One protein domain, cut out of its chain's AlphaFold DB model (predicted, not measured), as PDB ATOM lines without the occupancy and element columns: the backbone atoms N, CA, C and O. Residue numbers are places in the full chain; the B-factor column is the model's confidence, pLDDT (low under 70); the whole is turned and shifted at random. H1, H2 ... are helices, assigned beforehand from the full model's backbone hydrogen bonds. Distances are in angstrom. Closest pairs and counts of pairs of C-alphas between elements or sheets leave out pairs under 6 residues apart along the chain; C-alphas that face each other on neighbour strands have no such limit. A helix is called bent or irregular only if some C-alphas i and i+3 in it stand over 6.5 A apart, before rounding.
ATOM      1  N   VAL A  73     -18.207  10.068 -28.781       96.25
ATOM      2  CA  VAL A  73     -17.112   9.188 -28.357       96.25
ATOM      3  C   VAL A  73     -17.527   7.722 -28.393       96.25
ATOM      4  O   VAL A  73     -16.740   6.892 -28.832       96.25
ATOM      5  N   ASP A  74     -18.751   7.387 -27.988       95.12
ATOM      6  CA  ASP A  74     -19.214   5.992 -27.978       95.12
ATOM      7  C   ASP A  74     -19.457   5.454 -29.407       95.12
ATOM      8  O   ASP A  74     -19.298   4.263 -29.692       95.12
ATOM      9  N   ARG A  75     -19.772   6.351 -30.354       96.00
ATOM     10  CA  ARG A  75     -20.173   6.019 -31.730       96.00
ATOM     11  C   ARG A  75     -19.223   5.096 -32.507       96.00
ATOM     12  O   ARG A  75     -19.743   4.217 -33.194       96.00
ATOM     13  N   PRO A  76     -17.885   5.245 -32.488       96.31
ATOM     14  CA  PRO A  76     -16.990   4.346 -33.217       96.31
ATOM     15  C   PRO A  76     -17.111   2.904 -32.720       96.31
ATOM     16  O   PRO A  76     -17.157   1.974 -33.528       96.31
ATOM     17  N   VAL A  77     -17.226   2.716 -31.400       95.75
ATOM     18  CA  VAL A  77     -17.381   1.397 -30.775       95.75
ATOM     19  C   VAL A  77     -18.728   0.788 -31.147       95.75
ATOM     20  O   VAL A  77     -18.783  -0.383 -31.534       95.75
ATOM     21  N   ASP A  78     -19.798   1.582 -31.101       95.44
ATOM     22  CA  ASP A  78     -21.143   1.139 -31.473       95.44
ATOM     23  C   ASP A  78     -21.239   0.747 -32.952       95.44
ATOM     24  O   ASP A  78     -21.801  -0.302 -33.281       95.44
ATOM     25  N   LEU A  79     -20.638   1.533 -33.852       94.81
ATOM     26  CA  LEU A  79     -20.567   1.211 -35.280       94.81
ATOM     27  C   LEU A  79     -19.764  -0.071 -35.523       94.81
ATOM     28  O   LEU A  79     -20.227  -0.959 -36.237       94.81
ATOM     29  N   ALA A  80     -18.596  -0.216 -34.890       95.06
ATOM     30  CA  ALA A  80     -17.768  -1.413 -35.022       95.06
ATOM     31  C   ALA A  80     -18.449  -2.666 -34.448       95.06
ATOM     32  O   ALA A  80     -18.287  -3.772 -34.971       95.06
ATOM     33  N   LYS A  81     -19.217  -2.529 -33.362       96.19
ATOM     34  CA  LYS A  81     -20.034  -3.615 -32.812       96.19
ATOM     35  C   LYS A  81     -21.154  -3.998 -33.778       96.19
ATOM     36  O   LYS A  81     -21.236  -5.163 -34.153       96.19
ATOM     37  N   THR A  82     -21.935  -3.019 -34.232       93.94
ATOM     38  CA  THR A  82     -23.046  -3.223 -35.174       93.94
ATOM     39  C   THR A  82     -22.568  -3.903 -36.455       93.94
ATOM     40  O   THR A  82     -23.185  -4.859 -36.914       93.94
ATOM     41  N   TYR A  83     -21.424  -3.475 -36.992       93.12
ATOM     42  CA  TYR A  83     -20.834  -4.086 -38.179       93.12
ATOM     43  C   TYR A  83     -20.413  -5.544 -37.948       93.12
ATOM     44  O   TYR A  83     -20.714  -6.412 -38.762       93.12
ATOM     45  N   ARG A  84     -19.767  -5.853 -36.814       93.06
ATOM     46  CA  ARG A  84     -19.413  -7.243 -36.472       93.06
ATOM     47  C   ARG A  84     -20.642  -8.139 -36.339       93.06
ATOM     48  O   ARG A  84     -20.588  -9.296 -36.750       93.06
ATOM     49  N   ASP A  85     -21.721  -7.620 -35.764       91.38
ATOM     50  CA  ASP A  85     -22.972  -8.363 -35.610       91.38
ATOM     51  C   ASP A  85     -23.658  -8.588 -36.968       91.38
ATOM     52  O   ASP A  85     -24.146  -9.690 -37.223       91.38
ATOM     53  N   LEU A  86     -23.600  -7.608 -37.880       88.69
ATOM     54  CA  LEU A  86     -24.073  -7.749 -39.261       88.69
ATOM     55  C   LEU A  86     -23.297  -8.831 -40.025       88.69
ATOM     56  O   LEU A  86     -23.909  -9.747 -40.565       88.69
ATOM     57  N   VAL A  87     -21.961  -8.787 -40.004       87.62
ATOM     58  CA  VAL A  87     -21.107  -9.784 -40.681       87.62
ATOM     59  C   VAL A  87     -21.376 -11.201 -40.158       87.62
ATOM     60  O   VAL A  87     -21.401 -12.171 -40.916       87.62
ATOM     61  N   ARG A  88     -21.620 -11.345 -38.848       85.88
ATOM     62  CA  ARG A  88     -22.030 -12.631 -38.261       85.88
ATOM     63  C   ARG A  88     -23.383 -13.091 -38.795       85.88
ATOM     64  O   ARG A  88     -23.526 -14.271 -39.104       85.88
ATOM     65  N   ALA A  89     -24.353 -12.190 -38.914       84.88
ATOM     66  CA  ALA A  89     -25.674 -12.518 -39.438       84.88
ATOM     67  C   ALA A  89     -25.641 -12.908 -40.928       84.88
ATOM     68  O   ALA A  89     -26.304 -13.869 -41.309       84.88
ATOM     69  N   GLU A  90     -24.832 -12.238 -41.755       80.12
ATOM     70  CA  GLU A  90     -24.687 -12.548 -43.189       80.12
ATOM     71  C   GLU A  90     -24.205 -13.983 -43.432       80.12
ATOM     72  O   GLU A  90     -24.719 -14.674 -44.314       80.12
ATOM     73  N   SER A  91     -23.301 -14.490 -42.587       70.56
ATOM     74  CA  SER A  91     -22.818 -15.875 -42.687       70.56
ATOM     75  C   SER A  91     -23.928 -16.931 -42.542       70.56
ATOM     76  O   SER A  91     -23.786 -18.045 -43.047       70.56
ATOM     77  N   ALA A  92     -25.057 -16.584 -41.912       71.56
ATOM     78  CA  ALA A  92     -26.200 -17.478 -41.745       71.56
ATOM     79  C   ALA A  92     -27.136 -17.519 -42.972       71.56
ATOM     80  O   ALA A  92     -27.940 -18.446 -43.087       71.56
ATOM     81  N   VAL A  93     -27.046 -16.550 -43.893       73.12
ATOM     82  CA  VAL A  93     -27.970 -16.399 -45.039       73.12
ATOM     83  C   VAL A  93     -27.456 -17.093 -46.311       73.12
ATOM     84  O   VAL A  93     -28.239 -17.390 -47.212       73.12
ATOM     85  N   ALA A  94     -26.174 -17.473 -46.342       70.19
ATOM     86  CA  ALA A  94     -25.485 -18.038 -47.510       70.19
ATOM     87  C   ALA A  94     -26.166 -19.275 -48.147       70.19
ATOM     88  O   ALA A  94     -26.001 -19.532 -49.339       70.19
ATOM     89  N   VAL A  95     -26.964 -20.033 -47.382       68.44
ATOM     90  CA  VAL A  95     -27.705 -21.211 -47.880       68.44
ATOM     91  C   VAL A  95     -28.844 -20.818 -48.839       68.44
ATOM     92  O   VAL A  95     -29.156 -21.564 -49.766       68.44
ATOM     93  N   GLY A  96     -29.456 -19.640 -48.663       75.69
ATOM     94  CA  GLY A  96     -30.524 -19.145 -49.541       75.69
ATOM     95  C   GLY A  96     -30.019 -18.660 -50.905       75.69
ATOM     96  O   GLY A  96     -30.714 -18.799 -51.914       75.69
ATOM     97  N   ASP A  97     -28.782 -18.166 -50.958       80.56
ATOM     98  CA  ASP A  97     -28.211 -17.547 -52.158       80.56
ATOM     99  C   ASP A  97     -27.925 -18.549 -53.283       80.56
ATOM    100  O   ASP A  97     -27.945 -18.191 -54.459       80.56
ATOM    101  N   GLU A  98     -27.698 -19.828 -52.966       81.88
ATOM    102  CA  GLU A  98     -27.560 -20.881 -53.982       81.88
ATOM    103  C   GLU A  98     -28.858 -21.164 -54.736       81.88
ATOM    104  O   GLU A  98     -28.834 -21.471 -55.930       81.88
ATOM    105  N   VAL A  99     -29.994 -21.076 -54.042       84.62
ATOM    106  CA  VAL A  99     -31.310 -21.254 -54.657       84.62
ATOM    107  C   VAL A  99     -31.639 -20.037 -55.516       84.62
ATOM    108  O   VAL A  99     -32.095 -20.196 -56.648       84.62
ATOM    109  N   LEU A 100     -31.357 -18.835 -55.011       86.44
ATOM    110  CA  LEU A 100     -31.624 -17.589 -55.725       86.44
ATOM    111  C   LEU A 100     -30.771 -17.438 -56.983       86.44
ATOM    112  O   LEU A 100     -31.311 -17.032 -58.003       86.44
ATOM    113  N   GLU A 101     -29.507 -17.859 -56.975       91.69
ATOM    114  CA  GLU A 101     -28.656 -17.825 -58.175       91.69
ATOM    115  C   GLU A 101     -29.218 -18.678 -59.326       91.69
ATOM    116  O   GLU A 101     -29.110 -18.311 -60.494       91.69
ATOM    117  N   LYS A 102     -29.872 -19.807 -59.016       89.31
ATOM    118  CA  LYS A 102     -30.507 -20.664 -60.034       89.31
ATOM    119  C   LYS A 102     -31.748 -20.023 -60.657       89.31
ATOM    120  O   LYS A 102     -32.089 -20.357 -61.788       89.31
ATOM    121  N   VAL A 103     -32.433 -19.148 -59.921       91.81
ATOM    122  CA  VAL A 103     -33.656 -18.458 -60.370       91.81
ATOM    123  C   VAL A 103     -33.326 -17.103 -61.006       91.81
ATOM    124  O   VAL A 103     -33.981 -16.695 -61.962       91.81
ATOM    125  N   MET A 104     -32.298 -16.421 -60.505       91.56
ATOM    126  CA  MET A 104     -31.834 -15.104 -60.932       91.56
ATOM    127  C   MET A 104     -30.301 -15.118 -61.069       91.56
ATOM    128  O   MET A 104     -29.596 -14.791 -60.113       91.56
ATOM    129  N   PRO A 105     -29.769 -15.488 -62.248       89.75
ATOM    130  CA  PRO A 105     -28.329 -15.492 -62.489       89.75
ATOM    131  C   PRO A 105     -27.709 -14.109 -62.264       89.75
ATOM    132  O   PRO A 105     -28.228 -13.101 -62.747       89.75
ATOM    133  N   GLY A 106     -26.588 -14.061 -61.548       89.62
ATOM    134  CA  GLY A 106     -25.924 -12.825 -61.132       89.62
ATOM    135  C   GLY A 106     -26.380 -12.283 -59.772       89.62
ATOM    136  O   GLY A 106     -25.882 -11.233 -59.353       89.62
ATOM    137  N   TRP A 107     -27.277 -12.983 -59.066       89.44
ATOM    138  CA  TRP A 107     -27.692 -12.641 -57.703       89.44
ATOM    139  C   TRP A 107     -26.490 -12.592 -56.758       89.44
ATOM    140  O   TRP A 107     -26.268 -11.576 -56.100       89.44
ATOM    141  N   LYS A 108     -25.653 -13.636 -56.765       88.00
ATOM    142  CA  LYS A 108     -24.454 -13.718 -55.920       88.00
ATOM    143  C   LYS A 108     -23.458 -12.607 -56.223       88.00
ATOM    144  O   LYS A 108     -23.038 -11.910 -55.311       88.00
ATOM    145  N   ALA A 109     -23.142 -12.387 -57.499       88.38
ATOM    146  CA  ALA A 109     -22.207 -11.334 -57.904       88.38
ATOM    147  C   ALA A 109     -22.708  -9.926 -57.516       88.38
ATOM    148  O   ALA A 109     -21.927  -9.072 -57.099       88.38
ATOM    149  N   SER A 110     -24.019  -9.686 -57.622       87.69
ATOM    150  CA  SER A 110     -24.635  -8.430 -57.174       87.69
ATOM    151  C   SER A 110     -24.584  -8.287 -55.652       87.69
ATOM    152  O   SER A 110     -24.282  -7.203 -55.155       87.69
ATOM    153  N   GLY A 111     -24.829  -9.380 -54.923       87.69
ATOM    154  CA  GLY A 111     -24.733  -9.441 -53.467       87.69
ATOM    155  C   GLY A 111     -23.313  -9.192 -52.958       87.69
ATOM    156  O   GLY A 111     -23.127  -8.356 -52.083       87.69
ATOM    157  N   GLU A 112     -22.305  -9.828 -53.559       89.06
ATOM    158  CA  GLU A 112     -20.888  -9.617 -53.235       89.06
ATOM    159  C   GLU A 112     -20.461  -8.166 -53.471       89.06
ATOM    160  O   GLU A 112     -19.797  -7.561 -52.629       89.06
ATOM    161  N   LYS A 113     -20.880  -7.573 -54.596       92.25
ATOM    162  CA  LYS A 113     -20.598  -6.164 -54.885       92.25
ATOM    163  C   LYS A 113     -21.247  -5.238 -53.856       92.25
ATOM    164  O   LYS A 113     -20.594  -4.315 -53.374       92.25
ATOM    165  N   LEU A 114     -22.514  -5.479 -53.516       89.31
ATOM    166  CA  LEU A 114     -23.222  -4.691 -52.510       89.31
ATOM    167  C   LEU A 114     -22.575  -4.842 -51.126       89.31
ATOM    168  O   LEU A 114     -22.376  -3.841 -50.443       89.31
ATOM    169  N   ALA A 115     -22.199  -6.061 -50.736       89.19
ATOM    170  CA  ALA A 115     -21.507  -6.330 -49.478       89.19
ATOM    171  C   ALA A 115     -20.174  -5.571 -49.401       89.19
ATOM    172  O   ALA A 115     -19.863  -4.962 -48.378       89.19
ATOM    173  N   GLU A 116     -19.415  -5.525 -50.499       92.25
ATOM    174  CA  GLU A 116     -18.176  -4.751 -50.578       92.25
ATOM    175  C   GLU A 116     -18.410  -3.237 -50.440       92.25
ATOM    176  O   GLU A 116     -17.660  -2.548 -49.741       92.25
ATOM    177  N   GLU A 117     -19.455  -2.703 -51.074       93.50
ATOM    178  CA  GLU A 117     -19.829  -1.288 -50.955       93.50
ATOM    179  C   GLU A 117     -20.266  -0.936 -49.524       93.50
ATOM    180  O   GLU A 117     -19.816   0.074 -48.971       93.50
ATOM    181  N   VAL A 118     -21.078  -1.790 -48.892       91.56
ATOM    182  CA  VAL A 118     -21.513  -1.643 -47.495       91.56
ATOM    183  C   VAL A 118     -20.321  -1.708 -46.543       91.56
ATOM    184  O   VAL A 118     -20.201  -0.853 -45.662       91.56
ATOM    185  N   ARG A 119     -19.412  -2.669 -46.738       93.06
ATOM    186  CA  ARG A 119     -18.179  -2.802 -45.953       93.06
ATOM    187  C   ARG A 119     -17.351  -1.528 -46.013       93.06
ATOM    188  O   ARG A 119     -17.053  -0.952 -44.969       93.06
ATOM    189  N   ARG A 120     -17.048  -1.041 -47.219       95.31
ATOM    190  CA  ARG A 120     -16.258   0.184 -47.406       95.31
ATOM    191  C   ARG A 120     -16.933   1.402 -46.780       95.31
ATOM    192  O   ARG A 120     -16.295   2.146 -46.044       95.31
ATOM    193  N   SER A 121     -18.234   1.578 -47.017       95.56
ATOM    194  CA  SER A 121     -19.003   2.685 -46.436       95.56
ATOM    195  C   SER A 121     -19.013   2.646 -44.902       95.56
ATOM    196  O   SER A 121     -18.926   3.689 -44.243       95.56
ATOM    197  N   THR A 122     -19.073   1.446 -44.324       94.00
ATOM    198  CA  THR A 122     -19.040   1.248 -42.873       94.00
ATOM    199  C   THR A 122     -17.653   1.527 -42.299       94.00
ATOM    200  O   THR A 122     -17.548   2.249 -41.308       94.00
ATOM    201  N   GLU A 123     -16.589   1.032 -42.936       95.69
ATOM    202  CA  GLU A 123     -15.195   1.311 -42.561       95.69
ATOM    203  C   GLU A 123     -14.904   2.824 -42.579       95.69
ATOM    204  O   GLU A 123     -14.377   3.366 -41.602       95.69
ATOM    205  N   ASP A 124     -15.330   3.532 -43.630       97.25
ATOM    206  CA  ASP A 124     -15.195   4.991 -43.733       97.25
ATOM    207  C   ASP A 124     -15.973   5.721 -42.626       97.25
ATOM    208  O   ASP A 124     -15.480   6.686 -42.033       97.25
ATOM    209  N   SER A 125     -17.178   5.242 -42.302       96.56
ATOM    210  CA  SER A 125     -18.010   5.811 -41.235       96.56
ATOM    211  C   SER A 125     -17.388   5.625 -39.852       96.56
ATOM    212  O   SER A 125     -17.400   6.563 -39.051       96.56
ATOM    213  N   ILE A 126     -16.814   4.449 -39.575       96.81
ATOM    214  CA  ILE A 126     -16.082   4.169 -38.330       96.81
ATOM    215  C   ILE A 126     -14.862   5.083 -38.235       96.81
ATOM    216  O   ILE A 126     -14.666   5.731 -37.210       96.81
ATOM    217  N   LYS A 127     -14.072   5.192 -39.310       97.44
ATOM    218  CA  LYS A 127     -12.879   6.045 -39.335       97.44
ATOM    219  C   LYS A 127     -13.224   7.508 -39.078       97.44
ATOM    220  O   LYS A 127     -12.546   8.166 -38.295       97.44
ATOM    221  N   LYS A 128     -14.287   8.019 -39.703       97.50
ATOM    222  CA  LYS A 128     -14.761   9.385 -39.461       97.50
ATOM    223  C   LYS A 128     -15.203   9.580 -38.012       97.50
ATOM    224  O   LYS A 128     -14.791  10.547 -37.385       97.50
ATOM    225  N   ALA A 129     -15.993   8.650 -37.473       96.88
ATOM    226  CA  ALA A 129     -16.417   8.716 -36.079       96.88
ATOM    227  C   ALA A 129     -15.215   8.684 -35.120       96.88
ATOM    228  O   ALA A 129     -15.230   9.398 -34.123       96.88
ATOM    229  N   GLN A 130     -14.175   7.899 -35.424       98.00
ATOM    230  CA  GLN A 130     -12.954   7.847 -34.620       98.00
ATOM    231  C   GLN A 130     -12.235   9.197 -34.609       98.00
ATOM    232  O   GLN A 130     -11.856   9.664 -33.545       98.00
ATOM    233  N   VAL A 131     -12.114   9.859 -35.765       98.12
ATOM    234  CA  VAL A 131     -11.530  11.209 -35.847       98.12
ATOM    235  C   VAL A 131     -12.315  12.206 -34.992       98.12
ATOM    236  O   VAL A 131     -11.713  12.986 -34.257       98.12
ATOM    237  N   ASP A 132     -13.647  12.166 -35.052       96.94
ATOM    238  CA  ASP A 132     -14.503  13.053 -34.257       96.94
ATOM    239  C   ASP A 132     -14.357  12.772 -32.744       96.94
ATOM    240  O   ASP A 132     -14.255  13.703 -31.941       96.94
ATOM    241  N   ALA A 133     -14.301  11.496 -32.347       96.94
ATOM    242  CA  ALA A 133     -14.089  11.076 -30.962       96.94
ATOM    243  C   ALA A 133     -12.702  11.486 -30.441       96.94
ATOM    244  O   ALA A 133     -12.594  12.074 -29.363       96.94
ATOM    245  N   ASP A 134     -11.652  11.236 -31.224       97.12
ATOM    246  CA  ASP A 134     -10.270  11.584 -30.891       97.12
ATOM    247  C   ASP A 134     -10.109  13.098 -30.730       97.12
ATOM    248  O   ASP A 134      -9.443  13.549 -29.800       97.12
ATOM    249  N   ALA A 135     -10.771  13.898 -31.572       96.69
ATOM    250  CA  ALA A 135     -10.763  15.353 -31.447       96.69
ATOM    251  C   ALA A 135     -11.374  15.832 -30.116       96.69
ATOM    252  O   ALA A 135     -10.845  16.752 -29.491       96.69
ATOM    253  N   LEU A 136     -12.457  15.200 -29.647       95.88
ATOM    254  CA  LEU A 136     -13.047  15.516 -28.340       95.88
ATOM    255  C   LEU A 136     -12.143  15.082 -27.179       95.88
ATOM    256  O   LEU A 136     -12.057  15.791 -26.174       95.88
ATOM    257  N   LEU A 137     -11.481  13.934 -27.308       95.12
ATOM    258  CA  LEU A 137     -10.576  13.379 -26.300       95.12
ATOM    259  C   LEU A 137      -9.278  14.179 -26.157       95.12
ATOM    260  O   LEU A 137      -8.784  14.352 -25.043       95.12
TER     261      LEU A 137
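This is residues 73 to 137 of the 157 residues of an uncharacterized protein of Arthrobacter sp. D5-1 (UniProt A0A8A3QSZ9). A long, thin helical hairpin: H3 runs nearly the whole length as one side, and H1 followed by the shorter H2 makes the other side, with H2 at the turn. The two sides meet beside the first and last printed residues and again at the turn, while residues 109 to 121 of H3 touch neither H1 nor H2, which leaves the hairpin open there. The printed part has 65 residues with three named helices, H1, H2 and H3 in that order, and no named strand; its class is all helix. It is a rod spanning 52 by 18 by 8 A, only just loose, close to extended, with a radius of gyration of the C-alphas of 15.7 A.

The longest helix, H3, holds residues 107 to 137 and is 44.2 A long, from C-alpha 107 at (-27.692, -12.641, -57.703) to C-alpha 137 at (-10.576, 13.379, -26.300). H1, residues 73 to 90, measures 27.4 A and begins at C-alpha 73 at (-17.112, 9.188, -28.357). It is irregular, but only just: C-alphas 73 and 76 are 6.9 A apart. H2, residues 94 to 103, measures 15.2 A.

H3 touches H1 with residues 122 to 136 alone, the closest C-alphas being those of Val 73 and Ala 133, 4.4 A apart. They run opposite ways at a shallow tilt of 17 degrees. H2 and H3 form a helical hairpin at a steep tilt of 42 degrees, opposite ways; H3 touches H2 with residues 107 to 108 alone, closest at the C-alphas of Glu 101 and Trp 107, 5.3 A. H1 and H2 meet only through their link. Every O i to N i+4 pair of H3 is within hydrogen-bond range, against 13 of 14 in H1 and 3 of 6 in H2.

The C-alphas farthest apart, of Val 103 and Leu 137, are 52.0 A apart, and those of Val 73 and Leu 137 are 8.0 A apart. The printed part has no cut, and both links are tight. Mean pLDDT of the printed part is 90.4; residue 95 alone is under 70.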